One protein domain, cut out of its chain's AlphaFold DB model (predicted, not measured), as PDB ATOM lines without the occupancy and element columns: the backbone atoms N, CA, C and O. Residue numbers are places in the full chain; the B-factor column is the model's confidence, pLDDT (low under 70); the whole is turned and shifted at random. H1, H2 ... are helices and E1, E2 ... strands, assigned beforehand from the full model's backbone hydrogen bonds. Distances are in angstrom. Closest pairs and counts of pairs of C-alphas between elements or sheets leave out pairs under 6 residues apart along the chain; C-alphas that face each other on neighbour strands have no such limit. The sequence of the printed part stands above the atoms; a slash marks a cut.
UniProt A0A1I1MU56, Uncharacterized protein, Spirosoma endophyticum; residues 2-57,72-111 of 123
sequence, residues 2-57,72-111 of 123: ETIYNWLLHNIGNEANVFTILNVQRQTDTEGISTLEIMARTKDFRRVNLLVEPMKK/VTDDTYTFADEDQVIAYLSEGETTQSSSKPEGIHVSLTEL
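This is residues 2 to 57 and 72 to 111 of the 123 residues of an uncharacterized protein of Spirosoma endophyticum (UniProt A0A1I1MU56). A twisted sheet of five antiparallel strands has two helices, H1 and H2, side by side over one of its faces, and no named helix covers the other face. H1 packs over the E1 and E2 part of the sheet and H2 mostly over the E5 and E4 part, and a long loop, residues 92 to 103, leads from H2 back into the inner strand E5. The printed part has 96 residues, with two named helices and five named strands in the order H1 E1 E2 E3 E4 H2 E5; across the sheet the order is E1 E2 E3 E5 E4. The class is mixed, helices and strands, in two layers. The whole is compact, with a radius of gyration of the C-alphas of 12.7 A, and rounded, spanning 36 by 29 by 26 A.

H1, residues 2 to 10, is on the sheet at a height over the sheet of 9.0 A. It lies over E2, residues 34 to 41, and runs along the strands, but only just, at 29 degrees to E2 on the local plane. The closest C-alphas of H1 and E1, residues 20 to 28, are those of Leu 8 and Ile 21, 7.0 A apart. E1, E2 and E3, residues 47 to 54, form a meander, each strand the antiparallel neighbour of the one before, with hairpins E1 and E2, and E2 and E3. N 25 and O 37 are 2.8 A apart; N 38 and O 50 are 2.8 A apart. E4, residues 75 to 79, is an edge strand, as is E1. H2, residues 82 to 91, is on the same face as H1; the two touch, closest at the C-alphas of Ile 4 and Glu 82, 6.0 A, with a shallow tilt of 27 degrees, the same way. E5, residues 104 to 110, is antiparallel to E3, with N 51 and O 107 2.9 A apart, and to E4, with N 77 and O 106 2.8 A apart. In H1 and H2 every O i to N i+4 pair is within hydrogen-bond range.

H1 begins at C-alpha 2, (-18.908, -14.940, -46.110), and is 12.5 A long. E1 is 23.9 A long and bends by 54 degrees at residue 23; E2 is 22.9 A and E3 23.5 A. E4 is 13.2 A, H2 14.0 A, and E5 19.8 A, ending at C-alpha 110, (-0.547, -28.345, -56.894).

The C-alphas farthest apart are those of Glu 31 and Asp 44, 37.9 A. Residues 58 to 71 are not printed, and C-alphas 57 and 72 are 24.7 A apart across this cut. The link from H2 to E5 is long. The mean pLDDT of the printed part is 85.8; residues 56 to 57, 72 to 74 and 95 to 101 are under 70.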
ATOM      1  N   GLU A   2     -19.450 -16.035 -46.930       90.75
ATOM      2  CA  GLU A   2     -18.908 -14.940 -46.110       90.75
ATOM      3  C   GLU A   2     -18.115 -15.437 -44.891       90.75
ATOM      4  O   GLU A   2     -17.087 -14.855 -44.545       90.75
ATOM      5  N   THR A   3     -18.550 -16.535 -44.266       93.69
ATOM      6  CA  THR A   3     -17.882 -17.108 -43.090       93.69
ATOM      7  C   THR A   3     -16.495 -17.628 -43.452       93.69
ATOM      8  O   THR A   3     -15.519 -17.271 -42.793       93.69
ATOM      9  N   ILE A   4     -16.394 -18.390 -44.550       94.12
ATOM     10  CA  ILE A   4     -15.117 -18.918 -45.056       94.12
ATOM     11  C   ILE A   4     -14.165 -17.767 -45.383       94.12
ATOM     12  O   ILE A   4     -13.018 -17.765 -44.945       94.12
ATOM     13  N   TYR A   5     -14.642 -16.753 -46.109       94.88
ATOM     14  CA  TYR A   5     -13.809 -15.612 -46.483       94.88
ATOM     15  C   TYR A   5     -13.267 -14.847 -45.275       94.88
ATOM     16  O   TYR A   5     -12.075 -14.547 -45.218       94.88
ATOM     17  N   ASN A   6     -14.121 -14.552 -44.294       95.75
ATOM     18  CA  ASN A   6     -13.675 -13.869 -43.087       95.75
ATOM     19  C   ASN A   6     -12.670 -14.722 -42.317       95.75
ATOM     20  O   ASN A   6     -11.650 -14.195 -41.878       95.75
ATOM     21  N   TRP A   7     -12.900 -16.028 -42.191       97.06
ATOM     22  CA  TRP A   7     -11.937 -16.920 -41.552       97.06
ATOM     23  C   TRP A   7     -10.577 -16.901 -42.265       97.06
ATOM     24  O   TRP A   7      -9.551 -16.764 -41.597       97.06
ATOM     25  N   LEU A   8     -10.568 -16.948 -43.603       96.69
ATOM     26  CA  LEU A   8      -9.351 -16.877 -44.418       96.69
ATOM     27  C   LEU A   8      -8.570 -15.588 -44.162       96.69
ATOM     28  O   LEU A   8      -7.373 -15.658 -43.900       96.69
ATOM     29  N   LEU A   9      -9.241 -14.430 -44.167       95.81
ATOM     30  CA  LEU A   9      -8.603 -13.136 -43.902       95.81
ATOM     31  C   LEU A   9      -7.939 -13.071 -42.519       95.81
ATOM     32  O   LEU A   9      -6.856 -12.505 -42.386       95.81
ATOM     33  N   HIS A  10      -8.558 -13.665 -41.496       96.81
ATOM     34  CA  HIS A  10      -7.995 -13.699 -40.141       96.81
ATOM     35  C   HIS A  10      -6.851 -14.713 -39.978       96.81
ATOM     36  O   HIS A  10      -6.107 -14.628 -39.004       96.81
ATOM     37  N   ASN A  11      -6.705 -15.664 -40.908       95.69
ATOM     38  CA  ASN A  11      -5.740 -16.764 -40.828       95.69
ATOM     39  C   ASN A  11      -4.625 -16.692 -41.884       95.69
ATOM     40  O   ASN A  11      -3.863 -17.650 -42.037       95.69
ATOM     41  N   ILE A  12      -4.490 -15.566 -42.592       95.69
ATOM     42  CA  ILE A  12      -3.365 -15.342 -43.507       95.69
ATOM     43  C   ILE A  12      -2.045 -15.454 -42.734       95.69
ATOM     44  O   ILE A  12      -1.843 -14.797 -41.715       95.69
ATOM     45  N   GLY A  13      -1.143 -16.303 -43.227       93.38
ATOM     46  CA  GLY A  13       0.165 -16.569 -42.629       93.38
ATOM     47  C   GLY A  13       0.136 -17.437 -41.368       93.38
ATOM     48  O   GLY A  13       1.180 -17.610 -40.745       93.38
ATOM     49  N   ASN A  14      -1.017 -17.990 -40.974       95.00
ATOM     50  CA  ASN A  14      -1.096 -18.869 -39.812       95.00
ATOM     51  C   ASN A  14      -0.534 -20.266 -40.136       95.00
ATOM     52  O   ASN A  14      -1.214 -21.105 -40.724       95.00
ATOM     53  N   GLU A  15       0.707 -20.517 -39.717       93.56
ATOM     54  CA  GLU A  15       1.417 -21.784 -39.947       93.56
ATOM     55  C   GLU A  15       0.930 -22.950 -39.062       93.56
ATOM     56  O   GLU A  15       1.360 -24.087 -39.257       93.56
ATOM     57  N   ALA A  16       0.036 -22.704 -38.094       93.75
ATOM     58  CA  ALA A  16      -0.578 -23.779 -37.310       93.75
ATOM     59  C   ALA A  16      -1.602 -24.587 -38.129       93.75
ATOM     60  O   ALA A  16      -1.828 -25.765 -37.836       93.75
ATOM     61  N   ASN A  17      -2.185 -23.971 -39.162       93.25
ATOM     62  CA  ASN A  17      -3.135 -24.613 -40.064       93.25
ATOM     63  C   ASN A  17      -2.432 -25.627 -40.981       93.25
ATOM     64  O   ASN A  17      -1.254 -25.484 -41.316       93.25
ATOM     65  N   VAL A  18      -3.164 -26.644 -41.438       93.94
ATOM     66  CA  VAL A  18      -2.694 -27.573 -42.481       93.94
ATOM     67  C   VAL A  18      -2.365 -26.829 -43.771       93.94
ATOM     68  O   VAL A  18      -1.321 -27.093 -44.370       93.94
ATOM     69  N   PHE A  19      -3.199 -25.856 -44.137       94.19
ATOM     70  CA  PHE A  19      -2.937 -24.929 -45.227       94.19
ATOM     71  C   PHE A  19      -2.552 -23.559 -44.661       94.19
ATOM     72  O   PHE A  19      -3.377 -22.838 -44.098       94.19
ATOM     73  N   THR A  20      -1.286 -23.170 -44.831       95.56
ATOM     74  CA  THR A  20      -0.858 -21.795 -44.550       95.56
ATOM     75  C   THR A  20      -1.384 -20.896 -45.661       95.56
ATOM     76  O   THR A  20      -0.877 -20.937 -46.781       95.56
ATOM     77  N   ILE A  21      -2.397 -20.087 -45.362       95.81
ATOM     78  CA  ILE A  21      -3.019 -19.190 -46.339       95.81
ATOM     79  C   ILE A  21      -2.041 -18.064 -46.681       95.81
ATOM     80  O   ILE A  21      -1.610 -17.333 -45.792       95.81
ATOM     81  N   LEU A  22      -1.683 -17.914 -47.957       93.50
ATOM     82  CA  LEU A  22      -0.788 -16.842 -48.411       93.50
ATOM     83  C   LEU A  22      -1.574 -15.674 -49.006       93.50
ATOM     84  O   LEU A  22      -1.168 -14.524 -48.856       93.50
ATOM     85  N   ASN A  23      -2.689 -15.961 -49.681       92.56
ATOM     86  CA  ASN A  23      -3.560 -14.947 -50.262       92.56
ATOM     87  C   ASN A  23      -4.981 -15.490 -50.462       92.56
ATOM     88  O   ASN A  23      -5.164 -16.697 -50.614       92.56
ATOM     89  N   VAL A  24      -5.969 -14.595 -50.505       92.81
ATOM     90  CA  VAL A  24      -7.358 -14.919 -50.850       92.81
ATOM     91  C   VAL A  24      -7.957 -13.821 -51.726       92.81
ATOM     92  O   VAL A  24      -7.883 -12.636 -51.398       92.81
ATOM     93  N   GLN A  25      -8.600 -14.216 -52.819       90.56
ATOM     94  CA  GLN A  25      -9.373 -13.346 -53.692       90.56
ATOM     95  C   GLN A  25     -10.821 -13.820 -53.730       90.56
ATOM     96  O   GLN A  25     -11.103 -15.008 -53.852       90.56
ATOM     97  N   ARG A  26     -11.753 -12.873 -53.627       90.00
ATOM     98  CA  ARG A  26     -13.170 -13.132 -53.862       90.00
ATOM     99  C   ARG A  26     -13.513 -12.691 -55.273       90.00
ATOM    100  O   ARG A  26     -13.296 -11.526 -55.611       90.00
ATOM    101  N   GLN A  27     -14.090 -13.590 -56.056       86.00
ATOM    102  CA  GLN A  27     -14.769 -13.237 -57.295       86.00
ATOM    103  C   GLN A  27     -16.275 -13.357 -57.090       86.00
ATOM    104  O   GLN A  27     -16.756 -14.047 -56.192       86.00
ATOM    105  N   THR A  28     -17.049 -12.592 -57.843       84.12
ATOM    106  CA  THR A  28     -18.507 -12.691 -57.833       84.12
ATOM    107  C   THR A  28     -18.965 -12.588 -59.269       84.12
ATOM    108  O   THR A  28     -18.613 -11.621 -59.948       84.12
ATOM    109  N   ASP A  29     -19.678 -13.609 -59.731       79.12
ATOM    110  CA  ASP A  29     -20.180 -13.655 -61.096       79.12
ATOM    111  C   ASP A  29     -21.384 -12.714 -61.291       79.12
ATOM    112  O   ASP A  29     -21.873 -12.055 -60.365       79.12
ATOM    113  N   THR A  30     -21.862 -12.624 -62.531       73.69
ATOM    114  CA  THR A  30     -23.026 -11.806 -62.903       73.69
ATOM    115  C   THR A  30     -24.331 -12.279 -62.255       73.69
ATOM    116  O   THR A  30     -25.281 -11.498 -62.180       73.69
ATOM    117  N   GLU A  31     -24.379 -13.518 -61.756       73.81
ATOM    118  CA  GLU A  31     -25.505 -14.101 -61.021       73.81
ATOM    119  C   GLU A  31     -25.420 -13.827 -59.506       73.81
ATOM    120  O   GLU A  31     -26.332 -14.179 -58.756       73.81
ATOM    121  N   GLY A  32     -24.357 -13.155 -59.047       73.81
ATOM    122  CA  GLY A  32     -24.126 -12.833 -57.640       73.81
ATOM    123  C   GLY A  32     -23.543 -13.994 -56.832       73.81
ATOM    124  O   GLY A  32     -23.531 -13.936 -55.600       73.81
ATOM    125  N   ILE A  33     -23.065 -15.046 -57.495       77.38
ATOM    126  CA  ILE A  33     -22.450 -16.205 -56.860       77.38
ATOM    127  C   ILE A  33     -20.990 -15.874 -56.574       77.38
ATOM    128  O   ILE A  33     -20.210 -15.561 -57.471       77.38
ATOM    129  N   SER A  34     -20.623 -15.913 -55.292       85.44
ATOM    130  CA  SER A  34     -19.256 -15.632 -54.861       85.44
ATOM    131  C   SER A  34     -18.409 -16.899 -54.816       85.44
ATOM    132  O   SER A  34     -18.733 -17.831 -54.078       85.44
ATOM    133  N   THR A  35     -17.288 -16.880 -55.526       90.38
ATOM    134  CA  THR A  35     -16.225 -17.888 -55.450       90.38
ATOM    135  C   THR A  35     -15.015 -17.304 -54.722       90.38
ATOM    136  O   THR A  35     -14.810 -16.084 -54.689       90.38
ATOM    137  N   LEU A  36     -14.237 -18.168 -54.070       92.06
ATOM    138  CA  LEU A  36     -12.998 -17.786 -53.396       92.06
ATOM    139  C   LEU A  36     -11.832 -18.540 -54.015       92.06
ATOM    140  O   LEU A  36     -11.823 -19.766 -54.033       92.06
ATOM    141  N   GLU A  37     -10.832 -17.796 -54.453       91.94
ATOM    142  CA  GLU A  37      -9.547 -18.324 -54.885       91.94
ATOM    143  C   GLU A  37      -8.525 -18.100 -53.779       91.94
ATOM    144  O   GLU A  37      -8.405 -17.000 -53.234       91.94
ATOM    145  N   ILE A  38      -7.792 -19.147 -53.426       92.62
ATOM    146  CA  ILE A  38      -6.917 -19.169 -52.260       92.62
ATOM    147  C   ILE A  38      -5.544 -19.653 -52.706       92.62
ATOM    148  O   ILE A  38      -5.428 -20.757 -53.232       92.62
ATOM    149  N   MET A  39      -4.493 -18.876 -52.429       92.62
ATOM    150  CA  MET A  39      -3.146 -19.446 -52.389       92.62
ATOM    151  C   MET A  39      -2.898 -20.014 -51.014       92.62
ATOM    152  O   MET A  39      -3.050 -19.300 -50.015       92.62
ATOM    153  N   ALA A  40      -2.380 -21.227 -50.960       92.94
ATOM    154  CA  ALA A  40      -1.865 -21.771 -49.727       92.94
ATOM    155  C   ALA A  40      -0.519 -22.462 -49.922       92.94
ATOM    156  O   ALA A  40      -0.062 -22.742 -51.032       92.94
ATOM    157  N   ARG A  41       0.120 -22.728 -48.790       92.56
ATOM    158  CA  ARG A  41       1.285 -23.589 -48.687       92.56
ATOM    159  C   ARG A  41       0.967 -24.744 -47.746       92.56
ATOM    160  O   ARG A  41       0.426 -24.518 -46.662       92.56
ATOM    161  N   THR A  42       1.314 -25.956 -48.144       90.75
ATOM    162  CA  THR A  42       1.204 -27.160 -47.313       90.75
ATOM    163  C   THR A  42       2.348 -27.232 -46.293       90.75
ATOM    164  O   THR A  42       3.327 -26.481 -46.356       90.75
ATOM    165  N   LYS A  43       2.257 -28.167 -45.338       88.50
ATOM    166  CA  LYS A  43       3.296 -28.381 -44.312       88.50
ATOM    167  C   LYS A  43       4.648 -28.835 -44.873       88.50
ATOM    168  O   LYS A  43       5.671 -28.595 -44.241       88.50
ATOM    169  N   ASP A  44       4.663 -29.462 -46.044       88.62
ATOM    170  CA  ASP A  44       5.879 -29.827 -46.780       88.62
ATOM    171  C   ASP A  44       6.355 -28.721 -47.739       88.62
ATOM    172  O   ASP A  44       7.191 -28.964 -48.602       88.62
ATOM    173  N   PHE A  45       5.869 -27.489 -47.548       85.44
ATOM    174  CA  PHE A  45       6.244 -26.282 -48.287       85.44
ATOM    175  C   PHE A  45       5.825 -26.245 -49.763       85.44
ATOM    176  O   PHE A  45       6.204 -25.299 -50.462       85.44
ATOM    177  N   ARG A  46       4.987 -27.178 -50.230       87.44
ATOM    178  CA  ARG A  46       4.408 -27.091 -51.576       87.44
ATOM    179  C   ARG A  46       3.394 -25.967 -51.648       87.44
ATOM    180  O   ARG A  46       2.653 -25.711 -50.698       87.44
ATOM    181  N   ARG A  47       3.360 -25.289 -52.790       88.44
ATOM    182  CA  ARG A  47       2.358 -24.264 -53.080       88.44
ATOM    183  C   ARG A  47       1.170 -24.919 -53.759       88.44
ATOM    184  O   ARG A  47       1.341 -25.706 -54.684       88.44
ATOM    185  N   VAL A  48      -0.019 -24.562 -53.302       89.25
ATOM    186  CA  VAL A  48      -1.276 -25.061 -53.849       89.25
ATOM    187  C   VAL A  48      -2.232 -23.898 -54.053       89.25
ATOM    188  O   VAL A  48      -2.205 -22.917 -53.301       89.25
ATOM    189  N   ASN A  49      -3.090 -24.026 -55.054       91.06
ATOM    190  CA  ASN A  49      -4.255 -23.173 -55.209       91.06
ATOM    191  C   ASN A  49      -5.494 -23.958 -54.797       91.06
ATOM    192  O   ASN A  49      -5.636 -25.124 -55.164       91.06
ATOM    193  N   LEU A  50      -6.378 -23.312 -54.039       91.62
ATOM    194  CA  LEU A  50      -7.706 -23.833 -53.754       91.62
ATOM    195  C   LEU A  50      -8.764 -22.911 -54.353       91.62
ATOM    196  O   LEU A  50      -8.724 -21.699 -54.140       91.62
ATOM    197  N   LEU A  51      -9.724 -23.496 -55.058       91.12
ATOM    198  CA  LEU A  51     -10.937 -22.824 -55.511       91.12
ATOM    199  C   LEU A  51     -12.107 -23.319 -54.664       91.12
ATOM    200  O   LEU A  51     -12.346 -24.521 -54.599       91.12
ATOM    201  N   VAL A  52     -12.819 -22.400 -54.014       91.94
ATOM    202  CA  VAL A  52     -14.003 -22.686 -53.197       91.94
ATOM    203  C   VAL A  52     -15.220 -22.056 -53.854       91.94
ATOM    204  O   VAL A  52     -15.288 -20.834 -54.009       91.94
ATOM    205  N   GLU A  53     -16.206 -22.875 -54.193       90.56
ATOM    206  CA  GLU A  53     -17.414 -22.442 -54.889       90.56
ATOM    207  C   GLU A  53     -18.668 -23.139 -54.337       90.56
ATOM    208  O   GLU A  53     -18.620 -24.307 -53.945       90.56
ATOM    209  N   PRO A  54     -19.817 -22.450 -54.254       89.31
ATOM    210  CA  PRO A  54     -21.064 -23.102 -53.881       89.31
ATOM    211  C   PRO A  54     -21.562 -24.000 -55.021       89.31
ATOM    212  O   PRO A  54     -21.577 -23.607 -56.186       89.31
ATOM    213  N   MET A  55     -22.055 -25.189 -54.682       83.19
ATOM    214  CA  MET A  55     -22.676 -26.096 -55.644       83.19
ATOM    215  C   MET A  55     -24.011 -25.487 -56.111       83.19
ATOM    216  O   MET A  55     -24.933 -25.311 -55.306       83.19
ATOM    217  N   LYS A  56     -24.131 -25.116 -57.394       69.62
ATOM    218  CA  LYS A  56     -25.396 -24.583 -57.937       69.62
ATOM    219  C   LYS A  56     -26.479 -25.671 -57.846       69.62
ATOM    220  O   LYS A  56     -26.253 -26.803 -58.265       69.62
ATOM    221  N   LYS A  57     -27.682 -25.332 -57.349       53.69
ATOM    222  CA  LYS A  57     -28.868 -26.206 -57.464       53.69
ATOM    223  C   LYS A  57     -29.254 -26.304 -58.939       53.69
ATOM    224  O   LYS A  57     -29.990 -25.457 -59.443       53.69
ATOM    225  N   VAL A  72      -5.295 -28.977 -64.422       49.00
ATOM    226  CA  VAL A  72      -5.306 -30.315 -63.821       49.00
ATOM    227  C   VAL A  72      -5.624 -30.146 -62.336       49.00
ATOM    228  O   VAL A  72      -4.833 -29.604 -61.566       49.00
ATOM    229  N   THR A  73      -6.851 -30.493 -61.964       58.25
ATOM    230  CA  THR A  73      -7.306 -30.450 -60.582       58.25
ATOM    231  C   THR A  73      -6.896 -31.780 -59.978       58.25
ATOM    232  O   THR A  73      -7.371 -32.822 -60.431       58.25
ATOM    233  N   ASP A  74      -5.961 -31.755 -59.032       67.38
ATOM    234  CA  ASP A  74      -5.408 -32.983 -58.457       67.38
ATOM    235  C   ASP A  74      -6.434 -33.654 -57.541       67.38
ATOM    236  O   ASP A  74      -6.602 -34.870 -57.589       67.38
ATOM    237  N   ASP A  75      -7.185 -32.850 -56.782       80.38
ATOM    238  CA  ASP A  75      -8.245 -33.328 -55.902       80.38
ATOM    239  C   ASP A  75      -9.455 -32.385 -55.889       80.38
ATOM    240  O   ASP A  75      -9.331 -31.157 -55.910       80.38
ATOM    241  N   THR A  76     -10.650 -32.965 -55.764       84.69
ATOM    242  CA  THR A  76     -11.900 -32.228 -55.540       84.69
ATOM    243  C   THR A  76     -12.627 -32.790 -54.327       84.69
ATOM    244  O   THR A  76     -12.812 -34.001 -54.192       84.69
ATOM    245  N   TYR A  77     -13.084 -31.896 -53.456       87.69
ATOM    246  CA  TYR A  77     -13.796 -32.218 -52.228       87.69
ATOM    247  C   TYR A  77     -15.162 -31.531 -52.207       87.69
ATOM    248  O   TYR A  77     -15.287 -30.361 -52.566       87.69
ATOM    249  N   THR A  78     -16.181 -32.249 -51.736       89.56
ATOM    250  CA  THR A  78     -17.527 -31.702 -51.527       89.56
ATOM    251  C   THR A  78     -17.847 -31.687 -50.037       89.56
ATOM    252  O   THR A  78     -17.887 -32.734 -49.379       89.56
ATOM    253  N   PHE A  79     -18.124 -30.493 -49.522       88.75
ATOM    254  CA  PHE A  79     -18.474 -30.238 -48.128       88.75
ATOM    255  C   PHE A  79     -19.937 -29.814 -48.011       88.75
ATOM    256  O   PHE A  79     -20.484 -29.170 -48.905       88.75
ATOM    257  N   ALA A  80     -20.593 -30.186 -46.914       88.50
ATOM    258  CA  ALA A  80     -22.003 -29.873 -46.703       88.50
ATOM    259  C   ALA A  80     -22.238 -28.405 -46.308       88.50
ATOM    260  O   ALA A  80     -23.317 -27.873 -46.568       88.50
ATOM    261  N   ASP A  81     -21.257 -27.773 -45.663       89.62
ATOM    262  CA  ASP A  81     -21.358 -26.432 -45.093       89.62
ATOM    263  C   ASP A  81     -19.981 -25.755 -44.965       89.62
ATOM    264  O   ASP A  81     -18.940 -26.334 -45.280       89.62
ATOM    265  N   GLU A  82     -19.991 -24.489 -44.541       91.81
ATOM    266  CA  GLU A  82     -18.790 -23.659 -44.412       91.81
ATOM    267  C   GLU A  82     -17.842 -24.118 -43.298       91.81
ATOM    268  O   GLU A  82     -16.628 -23.978 -43.448       91.81
ATOM    269  N   ASP A  83     -18.372 -24.677 -42.209       92.81
ATOM    270  CA  ASP A  83     -17.567 -25.108 -41.063       92.81
ATOM    271  C   ASP A  83     -16.705 -26.315 -41.440       92.81
ATOM    272  O   ASP A  83     -15.536 -26.388 -41.065       92.81
ATOM    273  N   GLN A  84     -17.239 -27.221 -42.262       92.56
ATOM    274  CA  GLN A  84     -16.476 -28.342 -42.808       92.56
ATOM    275  C   GLN A  84     -15.339 -27.894 -43.735       92.56
ATOM    276  O   GLN A  84     -14.254 -28.473 -43.694       92.56
ATOM    277  N   VAL A  85     -15.545 -26.839 -44.532       93.00
ATOM    278  CA  VAL A  85     -14.466 -26.257 -45.350       93.00
ATOM    279  C   VAL A  85     -13.382 -25.663 -44.450       93.00
ATOM    280  O   VAL A  85     -12.194 -25.859 -44.695       93.00
ATOM    281  N   ILE A  86     -13.772 -24.964 -43.382       95.38
ATOM    282  CA  ILE A  86     -12.826 -24.389 -42.419       95.38
ATOM    283  C   ILE A  86     -12.041 -25.492 -41.691       95.38
ATOM    284  O   ILE A  86     -10.820 -25.375 -41.554       95.38
ATOM    285  N   ALA A  87     -12.697 -26.575 -41.271       94.56
ATOM    286  CA  ALA A  87     -12.043 -27.736 -40.663       94.56
ATOM    287  C   ALA A  87     -11.040 -28.385 -41.629       94.56
ATOM    288  O   ALA A  87      -9.905 -28.671 -41.256       94.56
ATOM    289  N   TYR A  88     -11.397 -28.517 -42.907       94.12
ATOM    290  CA  TYR A  88     -10.466 -28.990 -43.928       94.12
ATOM    291  C   TYR A  88      -9.242 -28.069 -44.080       94.12
ATOM    292  O   TYR A  88      -8.105 -28.538 -44.068       94.12
ATOM    293  N   LEU A  89      -9.447 -26.752 -44.162       94.31
ATOM    294  CA  LEU A  89      -8.356 -25.781 -44.323       94.31
ATOM    295  C   LEU A  89      -7.417 -25.717 -43.102       94.31
ATOM    296  O   LEU A  89      -6.208 -25.507 -43.239       94.31
ATOM    297  N   SER A  90      -7.968 -25.882 -41.901       95.38
ATOM    298  CA  SER A  90      -7.228 -25.779 -40.638       95.38
ATOM    299  C   SER A  90      -6.583 -27.094 -40.208       95.38
ATOM    300  O   SER A  90      -5.417 -27.101 -39.814       95.38
ATOM    301  N   GLU A  91      -7.298 -28.208 -40.328       93.25
ATOM    302  CA  GLU A  91      -6.934 -29.497 -39.731       93.25
ATOM    303  C   GLU A  91      -6.712 -30.601 -40.774       93.25
ATOM    304  O   GLU A  91      -6.134 -31.641 -40.454       93.25
ATOM    305  N   GLY A  92      -7.080 -30.367 -42.038       87.62
ATOM    306  CA  GLY A  92      -6.986 -31.361 -43.112       87.62
ATOM    307  C   GLY A  92      -8.082 -32.426 -43.047       87.62
ATOM    308  O   GLY A  92      -7.968 -33.460 -43.703       87.62
ATOM    309  N   GLU A  93      -9.134 -32.208 -42.253       84.56
ATOM    310  CA  GLU A  93     -10.223 -33.169 -42.103       84.56
ATOM    311  C   GLU A  93     -11.090 -33.237 -43.365       84.56
ATOM    312  O   GLU A  93     -11.751 -32.274 -43.754       84.56
ATOM    313  N   THR A  94     -11.130 -34.408 -43.999       75.00
ATOM    314  CA  THR A  94     -11.932 -34.672 -45.200       75.00
ATOM    315  C   THR A  94     -13.145 -35.527 -44.849       75.00
ATOM    316  O   THR A  94     -13.295 -36.665 -45.297       75.00
ATOM    317  N   THR A  95     -14.061 -34.985 -44.042       66.50
ATOM    318  CA  THR A  95     -15.370 -35.629 -43.855       66.50
ATOM    319  C   THR A  95     -16.215 -35.381 -45.105       66.50
ATOM    320  O   THR A  95     -17.048 -34.480 -45.143       66.50
ATOM    321  N   GLN A  96     -15.950 -36.148 -46.166       60.88
ATOM    322  CA  GLN A  96     -16.666 -36.027 -47.430       60.88
ATOM    323  C   GLN A  96     -18.155 -36.308 -47.208       60.88
ATOM    324  O   GLN A  96     -18.542 -37.377 -46.728       60.88
ATOM    325  N   SER A  97     -19.009 -35.356 -47.585       56.28
ATOM    326  CA  SER A  97     -20.452 -35.571 -47.561       56.28
ATOM    327  C   SER A  97     -20.843 -36.378 -48.794       56.28
ATOM    328  O   SER A  97     -21.252 -35.821 -49.813       56.28
ATOM    329  N   SER A  98     -20.741 -37.705 -48.709       52.84
ATOM    330  CA  SER A  98     -21.286 -38.596 -49.728       52.84
ATOM    331  C   SER A  98     -22.789 -38.319 -49.878       52.84
ATOM    332  O   SER A  98     -23.568 -38.622 -48.973       52.84
ATOM    333  N   SER A  99     -23.184 -37.750 -51.023       52.88
ATOM    334  CA  SER A  99     -24.564 -37.735 -51.545       52.88
ATOM    335  C   SER A  99     -25.500 -36.560 -51.194       52.88
ATOM    336  O   SER A  99     -26.716 -36.745 -51.266       52.88
ATOM    337  N   LYS A 100     -25.015 -35.345 -50.886       56.91
ATOM    338  CA  LYS A 100     -25.910 -34.163 -50.845       56.91
ATOM    339  C   LYS A 100     -25.933 -33.416 -52.191       56.91
ATOM    340  O   LYS A 100     -24.868 -33.196 -52.754       56.91
ATOM    341  N   PRO A 101     -27.115 -32.999 -52.692       60.69
ATOM    342  CA  PRO A 101     -27.245 -32.203 -53.922       60.69
ATOM    343  C   PRO A 101     -26.888 -30.716 -53.731       60.69
ATOM    344  O   PRO A 101     -27.009 -29.926 -54.659       60.69
ATOM    345  N   GLU A 102     -26.522 -30.324 -52.511       72.75
ATOM    346  CA  GLU A 102     -26.221 -28.956 -52.101       72.75
ATOM    347  C   GLU A 102     -24.984 -28.998 -51.207       72.75
ATOM    348  O   GLU A 102     -24.869 -29.882 -50.351       72.75
ATOM    349  N   GLY A 103     -24.075 -28.049 -51.401       85.12
ATOM    350  CA  GLY A 103     -22.825 -28.000 -50.658       85.12
ATOM    351  C   GLY A 103     -21.848 -26.985 -51.227       85.12
ATOM    352  O   GLY A 103     -22.223 -26.088 -51.984       85.12
ATOM    353  N   ILE A 104     -20.590 -27.139 -50.844       89.31
ATOM    354  CA  ILE A 104     -19.467 -26.306 -51.259       89.31
ATOM    355  C   ILE A 104     -18.429 -27.223 -51.895       89.31
ATOM    356  O   ILE A 104     -18.021 -28.219 -51.295       89.31
ATOM    357  N   HIS A 105     -18.037 -26.900 -53.117       90.69
ATOM    358  CA  HIS A 105     -16.951 -27.550 -53.829       90.69
ATOM    359  C   HIS A 105     -15.636 -26.861 -53.492       90.69
ATOM    360  O   HIS A 105     -15.557 -25.632 -53.459       90.69
ATOM    361  N   VAL A 106     -14.618 -27.672 -53.219       89.81
ATOM    362  CA  VAL A 106     -13.243 -27.226 -53.031       89.81
ATOM    363  C   VAL A 106     -12.357 -28.021 -53.970       89.81
ATOM    364  O   VAL A 106     -12.219 -29.234 -53.824       89.81
ATOM    365  N   SER A 107     -11.747 -27.324 -54.913       89.69
ATOM    366  CA  SER A 107     -10.817 -27.880 -55.889       89.69
ATOM    367  C   SER A 107      -9.399 -27.495 -55.497       89.69
ATOM    368  O   SER A 107      -9.153 -26.323 -55.216       89.69
ATOM    369  N   LEU A 108      -8.483 -28.462 -55.443       88.44
ATOM    370  CA  LEU A 108      -7.074 -28.257 -55.117       88.44
ATOM    371  C   LEU A 108      -6.204 -28.551 -56.341       88.44
ATOM    372  O   LEU A 108      -6.353 -29.583 -56.994       88.44
ATOM    373  N   THR A 109      -5.261 -27.653 -56.605       87.44
ATOM    374  CA  THR A 109      -4.251 -27.805 -57.655       87.44
ATOM    375  C   THR A 109      -2.866 -27.577 -57.066       87.44
ATOM    376  O   THR A 109      -2.610 -26.512 -56.489       87.44
ATOM    377  N   GLU A 110      -1.957 -28.543 -57.227       84.00
ATOM    378  CA  GLU A 110      -0.547 -28.345 -56.894       84.00
ATOM    379  C   GLU A 110       0.136 -27.442 -57.934       84.00
ATOM    380  O   GLU A 110       0.015 -27.622 -59.147       84.00
ATOM    381  N   LEU A 111       0.886 -26.444 -57.465       76.31
ATOM    382  CA  LEU A 111       1.701 -25.596 -58.331       76.31
ATOM    383  C   LEU A 111       3.099 -26.202 -58.453       76.31
ATOM    384  O   LEU A 111       3.813 -26.341 -57.462       76.31
TER     385      LEU A 111